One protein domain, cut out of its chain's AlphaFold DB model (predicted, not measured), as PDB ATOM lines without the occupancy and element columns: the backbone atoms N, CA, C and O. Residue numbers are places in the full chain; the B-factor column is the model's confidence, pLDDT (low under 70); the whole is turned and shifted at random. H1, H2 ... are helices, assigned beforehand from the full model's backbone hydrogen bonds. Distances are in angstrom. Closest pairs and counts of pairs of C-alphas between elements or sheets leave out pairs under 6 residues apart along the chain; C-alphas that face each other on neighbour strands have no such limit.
ATOM      1  N   ILE A 388      23.416  14.447  57.595       86.62
ATOM      2  CA  ILE A 388      22.699  15.466  56.815       86.62
ATOM      3  C   ILE A 388      21.226  15.643  57.230       86.62
ATOM      4  O   ILE A 388      20.675  16.731  57.083       86.62
ATOM      5  N   ASP A 389      20.581  14.596  57.756       86.75
ATOM      6  CA  ASP A 389      19.206  14.675  58.264       86.75
ATOM      7  C   ASP A 389      19.150  15.331  59.646       86.75
ATOM      8  O   ASP A 389      18.188  16.043  59.933       86.75
ATOM      9  N   ARG A 390      20.176  15.104  60.477       87.56
ATOM     10  CA  ARG A 390      20.309  15.685  61.818       87.56
ATOM     11  C   ARG A 390      20.749  17.147  61.765       87.56
ATOM     12  O   ARG A 390      20.130  17.998  62.393       87.56
ATOM     13  N   ASP A 391      21.806  17.426  61.013       89.56
ATOM     14  CA  ASP A 391      22.503  18.714  61.027       89.56
ATOM     15  C   ASP A 391      21.964  19.673  59.952       89.56
ATOM     16  O   ASP A 391      22.201  20.882  60.005       89.56
ATOM     17  N   GLY A 392      21.211  19.157  58.979       89.69
ATOM     18  CA  GLY A 392      20.739  19.910  57.823       89.69
ATOM     19  C   GLY A 392      21.833  20.138  56.777       89.69
ATOM     20  O   GLY A 392      23.016  19.874  56.989       89.69
ATOM     21  N   TYR A 393      21.428  20.653  55.620       90.88
ATOM     22  CA  TYR A 393      22.312  20.893  54.482       90.88
ATOM     23  C   TYR A 393      22.455  22.390  54.215       90.88
ATOM     24  O   TYR A 393      21.450  23.086  54.083       90.88
ATOM     25  N   LEU A 394      23.689  22.882  54.121       91.88
ATOM     26  CA  LEU A 394      23.995  24.235  53.661       91.88
ATOM     27  C   LEU A 394      24.617  24.130  52.259       91.88
ATOM     28  O   LEU A 394      25.730  23.610  52.154       91.88
ATOM     29  N   PRO A 395      23.930  24.582  51.193       89.62
ATOM     30  CA  PRO A 395      24.483  24.546  49.847       89.62
ATOM     31  C   PRO A 395      25.732  25.434  49.744       89.62
ATOM     32  O   PRO A 395      25.714  26.551  50.268       89.62
ATOM     33  N   PRO A 396      26.797  24.985  49.060       89.62
ATOM     34  CA  PRO A 396      27.930  25.841  48.718       89.62
ATOM     35  C   PRO A 396      27.519  27.085  47.914       89.62
ATOM     36  O   PRO A 396      26.503  27.084  47.210       89.62
ATOM     37  N   GLU A 397      28.338  28.137  47.960       88.62
ATOM     38  CA  GLU A 397      28.144  29.304  47.093       88.62
ATOM     39  C   GLU A 397      28.147  28.907  45.610       88.62
ATOM     40  O   GLU A 397      28.962  28.099  45.166       88.62
ATOM     41  N   GLY A 398      27.207  29.464  44.840       83.56
ATOM     42  CA  GLY A 398      27.053  29.157  43.416       83.56
ATOM     43  C   GLY A 398      26.319  27.846  43.107       83.56
ATOM     44  O   GLY A 398      26.239  27.468  41.939       83.56
ATOM     45  N   THR A 399      25.759  27.157  44.111       86.31
ATOM     46  CA  THR A 399      24.920  25.970  43.870       86.31
ATOM     47  C   THR A 399      23.675  26.346  43.064       86.31
ATOM     48  O   THR A 399      22.974  27.305  43.396       86.31
ATOM     49  N   THR A 400      23.382  25.570  42.021       84.94
ATOM     50  CA  THR A 400      22.200  25.731  41.165       84.94
ATOM     51  C   THR A 400      21.303  24.495  41.223       84.94
ATOM     52  O   THR A 400      21.745  23.409  41.602       84.94
ATOM     53  N   ASP A 401      20.023  24.667  40.899       82.31
ATOM     54  CA  ASP A 401      19.087  23.564  40.707       82.31
ATOM     55  C   ASP A 401      19.307  22.859  39.354       82.31
ATOM     56  O   ASP A 401      20.204  23.193  38.579       82.31
ATOM     57  N   VAL A 402      18.481  21.849  39.065       76.31
ATOM     58  CA  VAL A 402      18.572  21.056  37.825       76.31
ATOM     59  C   VAL A 402      18.309  21.863  36.549       76.31
ATOM     60  O   VAL A 402      18.702  21.418  35.473       76.31
ATOM     61  N   ASP A 403      17.674  23.029  36.670       81.00
ATOM     62  CA  ASP A 403      17.357  23.940  35.571       81.00
ATOM     63  C   ASP A 403      18.366  25.109  35.493       81.00
ATOM     64  O   ASP A 403      18.240  25.987  34.639       81.00
ATOM     65  N   GLY A 404      19.396  25.109  36.351       81.81
ATOM     66  CA  GLY A 404      20.457  26.115  36.390       81.81
ATOM     67  C   GLY A 404      20.124  27.367  37.207       81.81
ATOM     68  O   GLY A 404      20.896  28.327  37.175       81.81
ATOM     69  N   ASN A 405      19.014  27.387  37.951       86.19
ATOM     70  CA  ASN A 405      18.664  28.526  38.798       86.19
ATOM     71  C   ASN A 405      19.469  28.495  40.105       86.19
ATOM     72  O   ASN A 405      19.594  27.429  40.710       86.19
ATOM     73  N   PRO A 406      19.985  29.635  40.596       86.38
ATOM     74  CA  PRO A 406      20.676  29.694  41.881       86.38
ATOM     75  C   PRO A 406      19.780  29.244  43.038       86.38
ATOM     76  O   PRO A 406      18.635  29.685  43.160       86.38
ATOM     77  N   ILE A 407      20.320  28.404  43.916       87.25
ATOM     78  CA  ILE A 407      19.648  27.977  45.145       87.25
ATOM     79  C   ILE A 407      19.960  28.978  46.261       87.25
ATOM     80  O   ILE A 407      21.095  29.428  46.417       87.25
ATOM     81  N   GLU A 408      18.951  29.312  47.070       88.75
ATOM     82  CA  GLU A 408      19.124  30.171  48.242       88.75
ATOM     83  C   GLU A 408      20.115  29.539  49.236       88.75
ATOM     84  O   GLU A 408      19.941  28.393  49.664       88.75
ATOM     85  N   ILE A 409      21.141  30.299  49.626       90.44
ATOM     86  CA  ILE A 409      22.195  29.854  50.545       90.44
ATOM     87  C   ILE A 409      21.700  30.001  51.979       90.44
ATOM     88  O   ILE A 409      21.935  30.993  52.667       90.44
ATOM     89  N   ARG A 410      20.993  28.976  52.434       92.12
ATOM     90  CA  ARG A 410      20.577  28.822  53.823       92.12
ATOM     91  C   ARG A 410      20.638  27.361  54.224       92.12
ATOM     92  O   ARG A 410      20.779  26.476  53.384       92.12
ATOM     93  N   ARG A 411      20.519  27.101  55.522       92.00
ATOM     94  CA  ARG A 411      20.390  25.734  56.020       92.00
ATOM     95  C   ARG A 411      19.002  25.198  55.661       92.00
ATOM     96  O   ARG A 411      17.997  25.830  55.980       92.00
ATOM     97  N   TYR A 412      18.975  24.042  55.010       90.19
ATOM     98  CA  TYR A 412      17.774  23.270  54.718       90.19
ATOM     99  C   TYR A 412      17.681  22.097  55.682       90.19
ATOM    100  O   TYR A 412      18.652  21.362  55.879       90.19
ATOM    101  N   GLU A 413      16.505  21.908  56.262       90.50
ATOM    102  CA  GLU A 413      16.243  20.815  57.197       90.50
ATOM    103  C   GLU A 413      15.620  19.596  56.502       90.50
ATOM    104  O   GLU A 413      15.096  19.678  55.388       90.50
ATOM    105  N   GLN A 414      15.577  18.455  57.201       86.19
ATOM    106  CA  GLN A 414      15.055  17.187  56.675       86.19
ATOM    107  C   GLN A 414      13.653  17.293  56.045       86.19
ATOM    108  O   GLN A 414      13.339  16.599  55.077       86.19
ATOM    109  N   LYS A 415      12.788  18.170  56.576       86.12
ATOM    110  CA  LYS A 415      11.419  18.379  56.069       86.12
ATOM    111  C   LYS A 415      11.379  19.030  54.684       86.12
ATOM    112  O   LYS A 415      10.358  18.902  54.003       86.12
ATOM    113  N   GLU A 416      12.444  19.727  54.305       86.56
ATOM    114  CA  GLU A 416      12.587  20.471  53.054       86.56
ATOM    115  C   GLU A 416      13.281  19.654  51.960       86.56
ATOM    116  O   GLU A 416      13.117  19.944  50.772       86.56
ATOM    117  N   PHE A 417      14.014  18.603  52.333       85.31
ATOM    118  CA  PHE A 417      14.611  17.680  51.374       85.31
ATOM    119  C   PHE A 417      13.541  16.994  50.518       85.31
ATOM    120  O   PHE A 417      12.464  16.628  50.994       85.31
ATOM    121  N   ASP A 418      13.842  16.840  49.230       78.69
ATOM    122  CA  ASP A 418      12.951  16.304  48.195       78.69
ATOM    123  C   ASP A 418      11.625  17.084  48.024       78.69
ATOM    124  O   ASP A 418      10.718  16.611  47.333       78.69
ATOM    125  N   ARG A 419      11.501  18.272  48.640       78.44
ATOM    126  CA  ARG A 419      10.381  19.212  48.457       78.44
ATOM    127  C   ARG A 419      10.848  20.548  47.901       78.44
ATOM    128  O   ARG A 419      10.338  20.984  46.877       78.44
ATOM    129  N   ASN A 420      11.812  21.152  48.586       83.50
ATOM    130  CA  ASN A 420      12.366  22.462  48.269       83.50
ATOM    131  C   ASN A 420      13.761  22.314  47.655       83.50
ATOM    132  O   ASN A 420      14.129  23.091  46.786       83.50
ATOM    133  N   ILE A 421      14.521  21.301  48.087       84.19
ATOM    134  CA  ILE A 421      15.871  21.029  47.591       84.19
ATOM    135  C   ILE A 421      16.106  19.531  47.397       84.19
ATOM    136  O   ILE A 421      15.668  18.702  48.199       84.19
ATOM    137  N   ILE A 422      16.817  19.177  46.328       85.50
ATOM    138  CA  ILE A 422      17.287  17.815  46.075       85.50
ATOM    139  C   ILE A 422      18.781  17.769  46.380       85.50
ATOM    140  O   ILE A 422      19.568  18.409  45.693       85.50
ATOM    141  N   VAL A 423      19.173  16.977  47.379       86.44
ATOM    142  CA  VAL A 423      20.588  16.736  47.690       86.44
ATOM    143  C   VAL A 423      20.981  15.362  47.161       86.44
ATOM    144  O   VAL A 423      20.548  14.335  47.691       86.44
ATOM    145  N   GLN A 424      21.769  15.335  46.087       84.06
ATOM    146  CA  GLN A 424      22.092  14.100  45.367       84.06
ATOM    147  C   GLN A 424      22.885  13.106  46.232       84.06
ATOM    148  O   GLN A 424      22.523  11.932  46.311       84.06
ATOM    149  N   GLU A 425      23.883  13.591  46.970       84.56
ATOM    150  CA  GLU A 425      24.717  12.789  47.880       84.56
ATOM    151  C   GLU A 425      23.873  12.060  48.935       84.56
ATOM    152  O   GLU A 425      24.065  10.875  49.215       84.56
ATOM    153  N   ARG A 426      22.853  12.742  49.472       87.00
ATOM    154  CA  ARG A 426      21.892  12.150  50.405       87.00
ATOM    155  C   ARG A 426      21.094  11.027  49.756       87.00
ATOM    156  O   ARG A 426      20.896   9.987  50.380       87.00
ATOM    157  N   ARG A 427      20.608  11.216  48.523       86.38
ATOM    158  CA  ARG A 427      19.843  10.183  47.803       86.38
ATOM    159  C   ARG A 427      20.681   8.935  47.572       86.38
ATOM    160  O   ARG A 427      20.184   7.832  47.791       86.38
ATOM    161  N   GLU A 428      21.934   9.109  47.176       87.50
ATOM    162  CA  GLU A 428      22.881   8.012  46.983       87.50
ATOM    163  C   GLU A 428      23.175   7.290  48.297       87.50
ATOM    164  O   GLU A 428      23.131   6.060  48.343       87.50
ATOM    165  N   LEU A 429      23.365   8.033  49.392       87.88
ATOM    166  CA  LEU A 429      23.560   7.467  50.725       87.88
ATOM    167  C   LEU A 429      22.335   6.671  51.203       87.88
ATOM    168  O   LEU A 429      22.474   5.534  51.658       87.88
ATOM    169  N   VAL A 430      21.128   7.221  51.045       87.31
ATOM    170  CA  VAL A 430      19.865   6.535  51.362       87.31
ATOM    171  C   VAL A 430      19.713   5.271  50.512       87.31
ATOM    172  O   VAL A 430      19.416   4.201  51.046       87.31
ATOM    173  N   ALA A 431      19.950   5.358  49.200       86.69
ATOM    174  CA  ALA A 431      19.855   4.221  48.289       86.69
ATOM    175  C   ALA A 431      20.868   3.123  48.636       86.69
ATOM    176  O   ALA A 431      20.511   1.939  48.657       86.69
ATOM    177  N   LYS A 432      22.109   3.501  48.968       88.19
ATOM    178  CA  LYS A 432      23.151   2.587  49.442       88.19
ATOM    179  C   LYS A 432      22.720   1.898  50.734       88.19
ATOM    180  O   LYS A 432      22.760   0.672  50.797       88.19
ATOM    181  N   ARG A 433      22.217   2.653  51.714       86.69
ATOM    182  CA  ARG A 433      21.780   2.115  53.010       86.69
ATOM    183  C   ARG A 433      20.618   1.135  52.872       86.69
ATOM    184  O   ARG A 433      20.648   0.066  53.478       86.69
ATOM    185  N   ILE A 434      19.621   1.468  52.050       85.88
ATOM    186  CA  ILE A 434      18.516   0.558  51.721       85.88
ATOM    187  C   ILE A 434      19.077  -0.703  51.052       85.88
ATOM    188  O   ILE A 434      18.766  -1.810  51.475       85.88
ATOM    189  N   SER A 435      19.944  -0.554  50.050       86.62
ATOM    190  CA  SER A 435      20.522  -1.688  49.318       86.62
ATOM    191  C   SER A 435      21.330  -2.627  50.214       86.62
ATOM    192  O   SER A 435      21.217  -3.845  50.085       86.62
ATOM    193  N   GLU A 436      22.132  -2.082  51.128       87.75
ATOM    194  CA  GLU A 436      22.866  -2.850  52.138       87.75
ATOM    195  C   GLU A 436      21.907  -3.602  53.055       87.75
ATOM    196  O   GLU A 436      22.032  -4.816  53.193       87.75
ATOM    197  N   TYR A 437      20.897  -2.917  53.599       85.19
ATOM    198  CA  TYR A 437      19.891  -3.544  54.452       85.19
ATOM    199  C   TYR A 437      19.212  -4.728  53.752       85.19
ATOM    200  O   TYR A 437      19.085  -5.807  54.329       85.19
ATOM    201  N   LEU A 438      18.829  -4.569  52.484       85.31
ATOM    202  CA  LEU A 438      18.192  -5.636  51.713       85.31
ATOM    203  C   LEU A 438      19.116  -6.826  51.453       85.31
ATOM    204  O   LEU A 438      18.659  -7.966  51.505       85.31
ATOM    205  N   LYS A 439      20.404  -6.578  51.187       85.88
ATOM    206  CA  LYS A 439      21.402  -7.641  50.998       85.88
ATOM    207  C   LYS A 439      21.656  -8.406  52.293       85.88
ATOM    208  O   LYS A 439      21.679  -9.631  52.261       85.88
ATOM    209  N   THR A 440      21.815  -7.700  53.411       85.19
ATOM    210  CA  THR A 440      22.094  -8.302  54.723       85.19
ATOM    211  C   THR A 440      20.940  -9.171  55.224       85.19
ATOM    212  O   THR A 440      21.190 -10.171  55.883       85.19
ATOM    213  N   ASN A 441      19.692  -8.827  54.891       80.94
ATOM    214  CA  ASN A 441      18.500  -9.560  55.342       80.94
ATOM    215  C   ASN A 441      17.934 -10.534  54.283       80.94
ATOM    216  O   ASN A 441      16.795 -10.970  54.403       80.94
ATOM    217  N   ASP A 442      18.689 -10.825  53.215       80.56
ATOM    218  CA  ASP A 442      18.274 -11.664  52.072       80.56
ATOM    219  C   ASP A 442      16.903 -11.294  51.458       80.56
ATOM    220  O   ASP A 442      16.157 -12.109  50.921       80.56
TER     221      ASP A 442
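This is residues 388 to 442 of the 488 residues of the protein "DEAD/DEAH box helicase family protein" of Bifidobacterium dentium (UniProt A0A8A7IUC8). With little regular structure, this is a long helix, H2, whose free part sticks out like a handle from a looped head, residues 388 to 427. The one-turn helix H1 sits in the head, beside the near end of H2. The printed part has 55 residues, with two named helices in the order H1, H2 and no named strand; it is all helix by class, though the named elements hold only 21 residues. It is loose, with a radius of gyration of the C-alphas of 13.6 A, and elongated, spanning 43 by 24 by 18 A.

Find C-alpha 424 at (22.092, 14.100, 45.367); from there H2, residues 424 to 440, runs 24.3 A to C-alpha 440 at (22.094, -8.302, 54.723). H1, residues 388 to 391, begins at (22.699, 15.466, 56.815).

H2 and H1 are close but not clearly touching; their closest C-alphas, of Arg 426 and Ile 388, are 7.3 A apart. Every O i to N i+4 pair in H2 is within hydrogen-bond range; H1 is too short for one.

Residues 428 to 442 stand free. The link from H1 to H2 is long, 32 residues. The printed part has no cut, and no printed residue is under pLDDT 70.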